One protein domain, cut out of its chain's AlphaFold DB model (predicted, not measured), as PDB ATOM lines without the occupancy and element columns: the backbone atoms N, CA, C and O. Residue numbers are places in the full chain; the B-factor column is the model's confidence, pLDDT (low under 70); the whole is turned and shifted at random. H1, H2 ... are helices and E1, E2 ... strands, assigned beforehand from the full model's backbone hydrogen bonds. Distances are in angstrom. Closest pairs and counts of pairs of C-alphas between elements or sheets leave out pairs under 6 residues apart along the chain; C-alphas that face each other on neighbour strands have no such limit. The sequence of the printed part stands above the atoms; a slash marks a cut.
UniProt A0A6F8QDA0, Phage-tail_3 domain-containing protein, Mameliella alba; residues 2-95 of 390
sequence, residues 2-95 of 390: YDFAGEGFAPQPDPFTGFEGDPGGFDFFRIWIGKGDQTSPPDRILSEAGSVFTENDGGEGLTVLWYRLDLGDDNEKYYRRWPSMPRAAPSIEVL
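AT A GLANCE: This is residues 2 to 95 of the 390 residues of the protein "Phage-tail_3 domain-containing protein" of Mameliella alba (UniProt A0A6F8QDA0). This domain has little regular structure: a two-stranded antiparallel ribbon, E1 and E2, runs among long loops, with short helix H1 near E2 and short helix H2 beyond E2's last residue. The 94 printed residues hold E1, H1, E2 and H2 in that order, a mixed class with only 26 residues in named elements. The whole is elongated, 41 by 26 by 25 A, and only just compact, close to loose, with a radius of gyration of the C-alphas of 14.4 A.

HOW THE PARTS SIT: E1, residues 29 to 34, and E2, residues 64 to 69, are antiparallel neighbours at 167 degrees; N 32 and O 66 are 2.8 A apart, within hydrogen-bond range. The closest C-alphas of H1, residues 43 to 49, and E2 are those of Ile 45 and Arg 68, 7.4 A apart. H2, residues 75 to 81, is apart from E1 and H1. H1 has every O i to N i+4 pair within hydrogen-bond range; H2 has 1 of 3, and 2 of 4 O i to N i+3 pairs.

IN THESE COORDINATES: E1 spans 17.0 A from C-alpha 29 at (31.774, -26.965, 41.032), and E2 16.3 A. H1 spans 9.9 A; H2 spans 10.0 A to C-alpha 81 at (26.095, -32.853, 48.635).

THE WHOLE: The farthest C-alphas, of Gly 21 and Gly 61, are 42.6 A apart. The printed part has no cut; the link H1 to E2 is long. Residues 2, 18, 21 to 26 and 86 have pLDDT under 70.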
ATOM      1  N   TYR A   2      42.598 -22.402  31.768       66.25
ATOM      2  CA  TYR A   2      43.494 -21.236  31.878       66.25
ATOM      3  C   TYR A   2      42.840 -19.882  31.562       66.25
ATOM      4  O   TYR A   2      43.517 -18.867  31.534       66.25
ATOM      5  N   ASP A   3      41.539 -19.869  31.277       75.75
ATOM      6  CA  ASP A   3      40.800 -18.646  30.975       75.75
ATOM      7  C   ASP A   3      40.178 -18.110  32.264       75.75
ATOM      8  O   ASP A   3      39.226 -18.702  32.771       75.75
ATOM      9  N   PHE A   4      40.762 -17.039  32.800       80.56
ATOM     10  CA  PHE A   4      40.376 -16.420  34.072       80.56
ATOM     11  C   PHE A   4      39.198 -15.449  33.924       80.56
ATOM     12  O   PHE A   4      38.533 -15.168  34.918       80.56
ATOM     13  N   ALA A   5      38.907 -15.002  32.700       80.25
ATOM     14  CA  ALA A   5      37.739 -14.178  32.390       80.25
ATOM     15  C   ALA A   5      36.482 -15.030  32.125       80.25
ATOM     16  O   ALA A   5      35.354 -14.543  32.186       80.25
ATOM     17  N   GLY A   6      36.666 -16.316  31.811       81.44
ATOM     18  CA  GLY A   6      35.580 -17.262  31.583       81.44
ATOM     19  C   GLY A   6      34.969 -17.859  32.859       81.44
ATOM     20  O   GLY A   6      35.541 -17.832  33.947       81.44
ATOM     21  N   GLU A   7      33.827 -18.530  32.684       80.19
ATOM     22  CA  GLU A   7      33.022 -19.195  33.733       80.19
ATOM     23  C   GLU A   7      33.703 -20.380  34.445       80.19
ATOM     24  O   GLU A   7      33.117 -21.012  35.325       80.19
ATOM     25  N   GLY A   8      34.931 -20.722  34.061       81.38
ATOM     26  CA  GLY A   8      35.649 -21.869  34.604       81.38
ATOM     27  C   GLY A   8      35.176 -23.207  34.049       81.38
ATOM     28  O   GLY A   8      34.136 -23.348  33.394       81.38
ATOM     29  N   PHE A   9      35.986 -24.232  34.287       83.62
ATOM     30  CA  PHE A   9      35.701 -25.580  33.818       83.62
ATOM     31  C   PHE A   9      34.807 -26.317  34.818       83.62
ATOM     32  O   PHE A   9      35.115 -26.342  36.007       83.62
ATOM     33  N   ALA A  10      33.719 -26.921  34.336       81.44
ATOM     34  CA  ALA A  10      32.872 -27.807  35.132       81.44
ATOM     35  C   ALA A  10      33.403 -29.250  35.066       81.44
ATOM     36  O   ALA A  10      33.873 -29.663  34.002       81.44
ATOM     37  N   PRO A  11      33.319 -30.036  36.153       76.62
ATOM     38  CA  PRO A  11      33.733 -31.438  36.152       76.62
ATOM     39  C   PRO A  11      32.987 -32.234  35.073       76.62
ATOM     40  O   PRO A  11      31.819 -31.969  34.790       76.62
ATOM     41  N   GLN A  12      33.665 -33.202  34.454       79.75
ATOM     42  CA  GLN A  12      33.084 -34.093  33.446       79.75
ATOM     43  C   GLN A  12      33.493 -35.550  33.739       79.75
ATOM     44  O   GLN A  12      34.689 -35.842  33.706       79.75
ATOM     45  N   PRO A  13      32.538 -36.468  34.004       78.25
ATOM     46  CA  PRO A  13      31.104 -36.207  34.157       78.25
ATOM     47  C   PRO A  13      30.827 -35.326  35.384       78.25
ATOM     48  O   PRO A  13      31.545 -35.407  36.378       78.25
ATOM     49  N   ASP A  14      29.797 -34.485  35.310       74.50
ATOM     50  CA  ASP A  14      29.366 -33.704  36.470       74.50
ATOM     51  C   ASP A  14      28.699 -34.645  37.493       74.50
ATOM     52  O   ASP A  14      27.654 -35.232  37.186       74.50
ATOM     53  N   PRO A  15      29.278 -34.814  38.697       73.31
ATOM     54  CA  PRO A  15      28.745 -35.727  39.703       73.31
ATOM     55  C   PRO A  15      27.396 -35.267  40.273       73.31
ATOM     56  O   PRO A  15      26.718 -36.060  40.925       73.31
ATOM     57  N   PHE A  16      26.996 -34.013  40.038       73.25
ATOM     58  CA  PHE A  16      25.780 -33.426  40.599       73.25
ATOM     59  C   PHE A  16      24.632 -33.291  39.595       73.25
ATOM     60  O   PHE A  16      23.543 -32.838  39.960       73.25
ATOM     61  N   THR A  17      24.816 -33.729  38.348       71.06
ATOM     62  CA  THR A  17      23.739 -33.718  37.354       71.06
ATOM     63  C   THR A  17      22.577 -34.610  37.812       71.06
ATOM     64  O   THR A  17      22.718 -35.826  37.939       71.06
ATOM     65  N   GLY A  18      21.405 -34.006  38.045       66.56
ATOM     66  CA  GLY A  18      20.202 -34.710  38.506       66.56
ATOM     67  C   GLY A  18      20.226 -35.121  39.982       66.56
ATOM     68  O   GLY A  18      19.377 -35.912  40.405       66.56
ATOM     69  N   PHE A  19      21.175 -34.604  40.772       72.25
ATOM     70  CA  PHE A  19      21.272 -34.886  42.202       72.25
ATOM     71  C   PHE A  19      19.988 -34.460  42.928       72.25
ATOM     72  O   PHE A  19      19.604 -33.295  42.899       72.25
ATOM     73  N   GLU A  20      19.291 -35.423  43.540       70.00
ATOM     74  CA  GLU A  20      18.039 -35.217  44.292       70.00
ATOM     75  C   GLU A  20      17.005 -34.306  43.587       70.00
ATOM     76  O   GLU A  20      16.315 -33.494  44.213       70.00
ATOM     77  N   GLY A  21      16.884 -34.452  42.262       68.50
ATOM     78  CA  GLY A  21      15.903 -33.725  41.453       68.50
ATOM     79  C   GLY A  21      16.292 -32.288  41.099       68.50
ATOM     80  O   GLY A  21      15.441 -31.556  40.594       68.50
ATOM     81  N   ASP A  22      17.543 -31.885  41.338       67.38
ATOM     82  CA  ASP A  22      18.067 -30.618  40.836       67.38
ATOM     83  C   ASP A  22      18.030 -30.617  39.291       67.38
ATOM     84  O   ASP A  22      18.481 -31.585  38.663       67.38
ATOM     85  N   PRO A  23      17.470 -29.569  38.655       59.97
ATOM     86  CA  PRO A  23      17.523 -29.389  37.208       59.97
ATOM     87  C   PRO A  23      18.933 -29.623  36.641       59.97
ATOM     88  O   PRO A  23      19.926 -29.196  37.218       59.97
ATOM     89  N   GLY A  24      19.056 -30.301  35.499       57.72
ATOM     90  CA  GLY A  24      20.364 -30.466  34.858       57.72
ATOM     91  C   GLY A  24      21.010 -29.106  34.559       57.72
ATOM     92  O   GLY A  24      20.339 -28.217  34.039       57.72
ATOM     93  N   GLY A  25      22.301 -28.955  34.876       59.25
ATOM     94  CA  GLY A  25      23.071 -27.738  34.587       59.25
ATOM     95  C   GLY A  25      23.303 -26.786  35.764       59.25
ATOM     96  O   GLY A  25      23.739 -25.661  35.526       59.25
ATOM     97  N   PHE A  26      23.040 -27.199  37.010       62.81
ATOM     98  CA  PHE A  26      23.483 -26.425  38.172       62.81
ATOM     99  C   PHE A  26      25.001 -26.408  38.306       62.81
ATOM    100  O   PHE A  26      25.696 -27.399  38.093       62.81
ATOM    101  N   ASP A  27      25.497 -25.247  38.705       74.94
ATOM    102  CA  ASP A  27      26.908 -24.937  38.730       74.94
ATOM    103  C   ASP A  27      27.517 -25.116  40.125       74.94
ATOM    104  O   ASP A  27      27.871 -24.151  40.804       74.94
ATOM    105  N   PHE A  28      27.596 -26.365  40.580       78.88
ATOM    106  CA  PHE A  28      28.065 -26.661  41.936       78.88
ATOM    107  C   PHE A  28      29.585 -26.678  42.084       78.88
ATOM    108  O   PHE A  28      30.092 -26.535  43.197       78.88
ATOM    109  N   PHE A  29      30.322 -26.864  40.988       82.94
ATOM    110  CA  PHE A  29      31.774 -26.965  41.032       82.94
ATOM    111  C   PHE A  29      32.422 -26.393  39.774       82.94
ATOM    112  O   PHE A  29      32.165 -26.862  38.664       82.94
ATOM    113  N   ARG A  30      33.311 -25.411  39.961       86.19
ATOM    114  CA  ARG A  30      34.145 -24.847  38.889       86.19
ATOM    115  C   ARG A  30      35.604 -24.853  39.260       86.19
ATOM    116  O   ARG A  30      35.949 -24.634  40.418       86.19
ATOM    117  N   ILE A  31      36.444 -25.051  38.250       87.38
ATOM    118  CA  ILE A  31      37.897 -25.035  38.380       87.38
ATOM    119  C   ILE A  31      38.526 -24.100  37.340       87.38
ATOM    120  O   ILE A  31      38.192 -24.142  36.150       87.38
ATOM    121  N   TRP A  32      39.523 -23.341  37.786       88.62
ATOM    122  CA  TRP A  32      40.486 -22.625  36.956       88.62
ATOM    123  C   TRP A  32      41.906 -23.049  37.345       88.62
ATOM    124  O   TRP A  32      42.184 -23.339  38.505       88.62
ATOM    125  N   ILE A  33      42.816 -23.097  36.376       86.94
ATOM    126  CA  ILE A  33      44.242 -23.356  36.610       86.94
ATOM    127  C   ILE A  33      45.012 -22.199  35.992       86.94
ATOM    128  O   ILE A  33      44.838 -21.950  34.807       86.94
ATOM    129  N   GLY A  34      45.854 -21.518  36.762       85.12
ATOM    130  CA  GLY A  34      46.825 -20.534  36.275       85.12
ATOM    131  C   GLY A  34      48.194 -21.172  36.074       85.12
ATOM    132  O   GLY A  34      48.535 -22.110  36.794       85.12
ATOM    133  N   LYS A  35      48.976 -20.697  35.098       79.31
ATOM    134  CA  LYS A  35      50.339 -21.204  34.834       79.31
ATOM    135  C   LYS A  35      51.429 -20.364  35.506       79.31
ATOM    136  O   LYS A  35      52.602 -20.703  35.382       79.31
ATOM    137  N   GLY A  36      51.048 -19.305  36.217       80.75
ATOM    138  CA  GLY A  36      51.937 -18.311  36.821       80.75
ATOM    139  C   GLY A  36      52.013 -17.000  36.042       80.75
ATOM    140  O   GLY A  36      52.648 -16.065  36.511       80.75
ATOM    141  N   ASP A  37      51.362 -16.912  34.885       82.00
ATOM    142  CA  ASP A  37      51.218 -15.700  34.075       82.00
ATOM    143  C   ASP A  37      50.055 -14.802  34.528       82.00
ATOM    144  O   ASP A  37      49.916 -13.675  34.053       82.00
ATOM    145  N   GLN A  38      49.215 -15.288  35.444       83.31
ATOM    146  CA  GLN A  38      48.078 -14.538  35.960       83.31
ATOM    147  C   GLN A  38      48.503 -13.440  36.948       83.31
ATOM    148  O   GLN A  38      49.297 -13.673  37.859       83.31
ATOM    149  N   THR A  39      47.901 -12.258  36.809       84.50
ATOM    150  CA  THR A  39      48.072 -11.124  37.736       84.50
ATOM    151  C   THR A  39      46.924 -11.007  38.736       84.50
ATOM    152  O   THR A  39      47.111 -10.463  39.820       84.50
ATOM    153  N   SER A  40      45.750 -11.548  38.398       86.81
ATOM    154  CA  SER A  40      44.536 -11.498  39.215       86.81
ATOM    155  C   SER A  40      43.893 -12.880  39.379       86.81
ATOM    156  O   SER A  40      44.129 -13.773  38.556       86.81
ATOM    157  N   PRO A  41      43.080 -13.093  40.429       87.25
ATOM    158  CA  PRO A  41      42.204 -14.259  40.515       87.25
ATOM    159  C   PRO A  41      41.172 -14.281  39.371       87.25
ATOM    160  O   PRO A  41      40.950 -13.249  38.734       87.25
ATOM    161  N   PRO A  42      40.507 -15.425  39.115       89.62
ATOM    162  CA  PRO A  42      39.413 -15.494  38.149       89.62
ATOM    163  C   PRO A  42      38.305 -14.472  38.446       89.62
ATOM    164  O   PRO A  42      37.886 -14.338  39.600       89.62
ATOM    165  N   ASP A  43      37.772 -13.820  37.408       88.25
ATOM    166  CA  ASP A  43      36.801 -12.714  37.520       88.25
ATOM    167  C   ASP A  43      35.572 -13.108  38.342       88.25
ATOM    168  O   ASP A  43      35.064 -12.343  39.166       88.25
ATOM    169  N   ARG A  44      35.119 -14.353  38.175       86.62
ATOM    170  CA  ARG A  44      33.987 -14.889  38.927       86.62
ATOM    171  C   ARG A  44      34.276 -14.992  40.423       86.62
ATOM    172  O   ARG A  44      33.428 -14.616  41.230       86.62
ATOM    173  N   ILE A  45      35.476 -15.430  40.804       87.12
ATOM    174  CA  ILE A  45      35.887 -15.499  42.212       87.12
ATOM    175  C   ILE A  45      35.997 -14.091  42.798       87.12
ATOM    176  O   ILE A  45      35.538 -13.872  43.915       87.12
ATOM    177  N   LEU A  46      36.522 -13.122  42.044       87.50
ATOM    178  CA  LEU A  46      36.543 -11.719  42.472       87.50
ATOM    179  C   LEU A  46      35.130 -11.153  42.661       87.50
ATOM    180  O   LEU A  46      34.877 -10.444  43.633       87.50
ATOM    181  N   SER A  47      34.192 -11.498  41.777       87.56
ATOM    182  CA  SER A  47      32.808 -11.020  41.870       87.56
ATOM    183  C   SER A  47      32.047 -11.597  43.070       87.56
ATOM    184  O   SER A  47      31.285 -10.882  43.719       87.56
ATOM    185  N   GLU A  48      32.270 -12.874  43.392       86.19
ATOM    186  CA  GLU A  48      31.543 -13.582  44.453       86.19
ATOM    187  C   GLU A  48      32.227 -13.453  45.823       86.19
ATOM    188  O   GLU A  48      31.557 -13.406  46.854       86.19
ATOM    189  N   ALA A  49      33.560 -13.377  45.845       84.12
ATOM    190  CA  ALA A  49      34.387 -13.403  47.051       84.12
ATOM    191  C   ALA A  49      35.347 -12.202  47.157       84.12
ATOM    192  O   ALA A  49      36.366 -12.282  47.846       84.12
ATOM    193  N   GLY A  50      35.010 -11.063  46.543       80.44
ATOM    194  CA  GLY A  50      35.820  -9.833  46.558       80.44
ATOM    195  C   GLY A  50      36.042  -9.197  47.940       80.44
ATOM    196  O   GLY A  50      36.834  -8.271  48.084       80.44
ATOM    197  N   SER A  51      35.366  -9.684  48.987       83.25
ATOM    198  CA  SER A  51      35.671  -9.325  50.379       83.25
ATOM    199  C   SER A  51      36.878 -10.076  50.953       83.25
ATOM    200  O   SER A  51      37.377  -9.697  52.012       83.25
ATOM    201  N   VAL A  52      37.293 -11.169  50.308       84.88
ATOM    202  CA  VAL A  52      38.395 -12.047  50.731       84.88
ATOM    203  C   VAL A  52      39.572 -11.946  49.767       84.88
ATOM    204  O   VAL A  52      40.707 -11.858  50.222       84.88
ATOM    205  N   PHE A  53      39.300 -11.939  48.461       85.38
ATOM    206  CA  PHE A  53      40.317 -11.821  47.418       85.38
ATOM    207  C   PHE A  53      40.309 -10.425  46.805       85.38
ATOM    208  O   PHE A  53      39.255  -9.875  46.495       85.38
ATOM    209  N   THR A  54      41.498  -9.874  46.597       86.38
ATOM    210  CA  THR A  54      41.722  -8.630  45.863       86.38
ATOM    211  C   THR A  54      42.244  -8.922  44.457       86.38
ATOM    212  O   THR A  54      42.737 -10.012  44.170       86.38
ATOM    213  N   GLU A  55      42.171  -7.933  43.564       85.25
ATOM    214  CA  GLU A  55      42.647  -8.054  42.176       85.25
ATOM    215  C   GLU A  55      44.138  -8.410  42.065       85.25
ATOM    216  O   GLU A  55      44.559  -8.905  41.029       85.25
ATOM    217  N   ASN A  56      44.929  -8.204  43.123       85.50
ATOM    218  CA  ASN A  56      46.362  -8.510  43.136       85.50
ATOM    219  C   ASN A  56      46.679  -9.928  43.647       85.50
ATOM    220  O   ASN A  56      47.838 -10.340  43.632       85.50
ATOM    221  N   ASP A  57      45.681 -10.693  44.099       84.31
ATOM    222  CA  ASP A  57      45.883 -12.014  44.712       84.31
ATOM    223  C   ASP A  57      45.954 -13.157  43.679       84.31
ATOM    224  O   ASP A  57      45.568 -14.289  43.962       84.31
ATOM    225  N   GLY A  58      46.441 -12.889  42.462       79.50
ATOM    226  CA  GLY A  58      46.504 -13.884  41.380       79.50
ATOM    227  C   GLY A  58      47.536 -14.999  41.591       79.50
ATOM    228  O   GLY A  58      47.425 -16.073  40.993       79.50
ATOM    229  N   GLY A  59      48.528 -14.775  42.458       81.56
ATOM    230  CA  GLY A  59      49.633 -15.714  42.666       81.56
ATOM    231  C   GLY A  59      50.571 -15.779  41.459       81.56
ATOM    232  O   GLY A  59      50.826 -16.859  40.926       81.56
ATOM    233  N   GLU A  60      51.053 -14.615  41.020       83.62
ATOM    234  CA  GLU A  60      51.997 -14.478  39.908       83.62
ATOM    235  C   GLU A  60      53.267 -15.316  40.143       83.62
ATOM    236  O   GLU A  60      53.775 -15.434  41.261       83.62
ATOM    237  N   GLY A  61      53.771 -15.942  39.081       79.94
ATOM    238  CA  GLY A  61      54.938 -16.823  39.116       79.94
ATOM    239  C   GLY A  61      54.672 -18.231  39.659       79.94
ATOM    240  O   GLY A  61      55.578 -19.063  39.632       79.94
ATOM    241  N   LEU A  62      53.451 -18.538  40.117       82.31
ATOM    242  CA  LEU A  62      53.069 -19.861  40.612       82.31
ATOM    243  C   LEU A  62      51.947 -20.474  39.770       82.31
ATOM    244  O   LEU A  62      50.994 -19.808  39.364       82.31
ATOM    245  N   THR A  63      52.019 -21.787  39.553       84.31
ATOM    246  CA  THR A  63      50.861 -22.537  39.056       84.31
ATOM    247  C   THR A  63      49.830 -22.623  40.180       84.31
ATOM    248  O   THR A  63      50.095 -23.245  41.209       84.31
ATOM    249  N   VAL A  64      48.669 -21.992  39.999       87.50
ATOM    250  CA  VAL A  64      47.615 -21.911  41.023       87.50
ATOM    251  C   VAL A  64      46.363 -22.628  40.538       87.50
ATOM    252  O   VAL A  64      45.899 -22.402  39.421       87.50
ATOM    253  N   LEU A  65      45.793 -23.477  41.390       87.94
ATOM    254  CA  LEU A  65      44.477 -24.071  41.190       87.94
ATOM    255  C   LEU A  65      43.443 -23.263  41.969       87.94
ATOM    256  O   LEU A  65      43.473 -23.230  43.197       87.94
ATOM    257  N   TRP A  66      42.495 -22.677  41.253       87.69
ATOM    258  CA  TRP A  66      41.331 -22.029  41.834       87.69
ATOM    259  C   TRP A  66      40.125 -22.939  41.680       87.69
ATOM    260  O   TRP A  66      39.888 -23.489  40.603       87.69
ATOM    261  N   TYR A  67      39.332 -23.074  42.733       86.75
ATOM    262  CA  TYR A  67      38.084 -23.815  42.665       86.75
ATOM    263  C   TYR A  67      36.975 -23.088  43.414       86.75
ATOM    264  O   TYR A  67      37.200 -22.446  44.439       86.75
ATOM    265  N   ARG A  68      35.762 -23.211  42.885       86.44
ATOM    266  CA  ARG A  68      34.526 -22.693  43.466       86.44
ATOM    267  C   ARG A  68      33.632 -23.877  43.789       86.44
ATOM    268  O   ARG A  68      33.362 -24.687  42.905       86.44
ATOM    269  N   LEU A  69      33.171 -23.948  45.031       84.06
ATOM    270  CA  LEU A  69      32.202 -24.935  45.503       84.06
ATOM    271  C   LEU A  69      30.925 -24.198  45.889       84.06
ATOM    272  O   LEU A  69      30.943 -23.390  46.815       84.06
ATOM    273  N   ASP A  70      29.832 -24.477  45.188       82.81
ATOM    274  CA  ASP A  70      28.522 -23.948  45.548       82.81
ATOM    275  C   ASP A  70      27.837 -24.873  46.553       82.81
ATOM    276  O   ASP A  70      27.760 -26.095  46.374       82.81
ATOM    277  N   LEU A  71      27.315 -24.283  47.622       77.44
ATOM    278  CA  LEU A  71      26.586 -25.017  48.647       77.44
ATOM    279  C   LEU A  71      25.158 -25.340  48.186       77.44
ATOM    280  O   LEU A  71      24.609 -26.374  48.583       77.44
ATOM    281  N   GLY A  72      24.609 -24.521  47.283       77.31
ATOM    282  CA  GLY A  72      23.214 -24.542  46.864       77.31
ATOM    283  C   GLY A  72      22.269 -23.903  47.886       77.31
ATOM    284  O   GLY A  72      22.616 -23.703  49.048       77.31
ATOM    285  N   ASP A  73      21.044 -23.617  47.444       74.06
ATOM    286  CA  ASP A  73      20.048 -22.871  48.230       74.06
ATOM    287  C   ASP A  73      19.259 -23.735  49.235       74.06
ATOM    288  O   ASP A  73      18.515 -23.218  50.071       74.06
ATOM    289  N   ASP A  74      19.394 -25.061  49.154       76.12
ATOM    290  CA  ASP A  74      18.666 -26.020  49.986       76.12
ATOM    291  C   ASP A  74      19.564 -26.583  51.100       76.12
ATOM    292  O   ASP A  74      20.493 -27.363  50.859       76.12
ATOM    293  N   ASN A  75      19.240 -26.206  52.340       72.19
ATOM    294  CA  ASN A  75      19.973 -26.596  53.543       72.19
ATOM    295  C   ASN A  75      19.961 -28.112  53.812       72.19
ATOM    296  O   ASN A  75      20.904 -28.616  54.420       72.19
ATOM    297  N   GLU A  76      18.930 -28.855  53.394       75.50
ATOM    298  CA  GLU A  76      18.900 -30.314  53.582       75.50
ATOM    299  C   GLU A  76      19.784 -31.022  52.550       75.50
ATOM    300  O   GLU A  76      20.513 -31.960  52.892       75.50
ATOM    301  N   LYS A  77      19.774 -30.534  51.303       74.88
ATOM    302  CA  LYS A  77      20.626 -31.052  50.221       74.88
ATOM    303  C   LYS A  77      22.097 -30.724  50.437       74.88
ATOM    304  O   LYS A  77      22.952 -31.539  50.098       74.88
ATOM    305  N   TYR A  78      22.402 -29.578  51.042       76.06
ATOM    306  CA  TYR A  78      23.763 -29.143  51.366       76.06
ATOM    307  C   TYR A  78      24.570 -30.211  52.122       76.06
ATOM    308  O   TYR A  78      25.643 -30.602  51.664       76.06
ATOM    309  N   TYR A  79      24.039 -30.748  53.228       76.12
ATOM    310  CA  TYR A  79      24.736 -31.760  54.038       76.12
ATOM    311  C   TYR A  79      24.928 -33.093  53.313       76.12
ATOM    312  O   TYR A  79      25.805 -33.875  53.668       76.12
ATOM    313  N   ARG A  80      24.099 -33.380  52.307       78.38
ATOM    314  CA  ARG A  80      24.210 -34.599  51.501       78.38
ATOM    315  C   ARG A  80      25.172 -34.420  50.333       78.38
ATOM    316  O   ARG A  80      25.914 -35.345  50.024       78.38
ATOM    317  N   ARG A  81      25.179 -33.233  49.718       78.94
ATOM    318  CA  ARG A  81      26.095 -32.853  48.635       78.94
ATOM    319  C   ARG A  81      27.526 -32.712  49.148       78.94
ATOM    320  O   ARG A  81      28.458 -33.186  48.505       78.94
ATOM    321  N   TRP A  82      27.684 -32.132  50.338       80.50
ATOM    322  CA  TRP A  82      28.973 -31.876  50.978       80.50
ATOM    323  C   TRP A  82      29.016 -32.443  52.409       80.50
ATOM    324  O   TRP A  82      29.002 -31.676  53.374       80.50
ATOM    325  N   PRO A  83      29.130 -33.776  52.585       76.81
ATOM    326  CA  PRO A  83      29.034 -34.431  53.899       76.81
ATOM    327  C   PRO A  83      30.059 -33.963  54.938       76.81
ATOM    328  O   PRO A  83      29.831 -34.059  56.144       76.81
ATOM    329  N   SER A  84      31.209 -33.476  54.474       74.50
ATOM    330  CA  SER A  84      32.295 -32.984  55.325       74.50
ATOM    331  C   SER A  84      32.005 -31.606  55.921       74.50
ATOM    332  O   SER A  84      32.573 -31.255  56.959       74.50
ATOM    333  N   MET A  85      31.127 -30.822  55.293       71.81
ATOM    334  CA  MET A  85      30.801 -29.477  55.743       71.81
ATOM    335  C   MET A  85      29.671 -29.478  56.794       71.81
ATOM    336  O   MET A  85      28.820 -30.367  56.787       71.81
ATOM    337  N   PRO A  86      29.645 -28.513  57.740       67.94
ATOM    338  CA  PRO A  86      30.552 -27.372  57.920       67.94
ATOM    339  C   PRO A  86      31.836 -27.712  58.695       67.94
ATOM    340  O   PRO A  86      32.621 -26.820  59.003       67.94
ATOM    341  N   ARG A  87      32.058 -28.984  59.057       70.31
ATOM    342  CA  ARG A  87      33.187 -29.385  59.911       70.31
ATOM    343  C   ARG A  87      34.542 -29.189  59.224       70.31
ATOM    344  O   ARG A  87      35.508 -28.843  59.896       70.31
ATOM    345  N   ALA A  88      34.614 -29.446  57.920       71.50
ATOM    346  CA  ALA A  88      35.800 -29.254  57.095       71.50
ATOM    347  C   ALA A  88      35.418 -29.050  55.621       71.50
ATOM    348  O   ALA A  88      34.454 -29.647  55.135       71.50
ATOM    349  N   ALA A  89      36.201 -28.243  54.902       72.56
ATOM    350  CA  ALA A  89      36.109 -28.170  53.448       72.56
ATOM    351  C   ALA A  89      36.480 -29.530  52.811       72.56
ATOM    352  O   ALA A  89      37.286 -30.266  53.391       72.56
ATOM    353  N   PRO A  90      35.897 -29.891  51.650       76.44
ATOM    354  CA  PRO A  90      36.273 -31.098  50.919       76.44
ATOM    355  C   PRO A  90      37.773 -31.146  50.601       76.44
ATOM    356  O   PRO A  90      38.360 -30.141  50.203       76.44
ATOM    357  N   SER A  91      38.378 -32.326  50.757       79.31
ATOM    358  CA  SER A  91      39.716 -32.605  50.228       79.31
ATOM    359  C   SER A  91      39.647 -32.626  48.703       79.31
ATOM    360  O   SER A  91      38.767 -33.286  48.148       79.31
ATOM    361  N   ILE A  92      40.553 -31.910  48.038       79.19
ATOM    362  CA  ILE A  92      40.676 -31.918  46.581       79.19
ATOM    363  C   ILE A  92      42.040 -32.489  46.231       79.19
ATOM    364  O   ILE A  92      43.076 -31.941  46.607       79.19
ATOM    365  N   GLU A  93      42.015 -33.573  45.473       83.75
ATOM    366  CA  GLU A  93      43.194 -34.217  44.914       83.75
ATOM    367  C   GLU A  93      43.189 -33.989  43.407       83.75
ATOM    368  O   GLU A  93      42.147 -34.101  42.755       83.75
ATOM    369  N   VAL A  94      44.343 -33.623  42.848       83.44
ATOM    370  CA  VAL A  94      44.451 -33.296  41.425       83.44
ATOM    371  C   VAL A  94      45.556 -34.099  40.777       83.44
ATOM    372  O   VAL A  94      46.719 -34.021  41.165       83.44
ATOM    373  N   LEU A  95      45.174 -34.826  39.733       86.12
ATOM    374  CA  LEU A  95      46.091 -35.461  38.806       86.12
ATOM    375  C   LEU A  95      46.271 -34.550  37.593       86.12
ATOM    376  O   LEU A  95      45.301 -34.224  36.906       86.12
TER     377      LEU A  95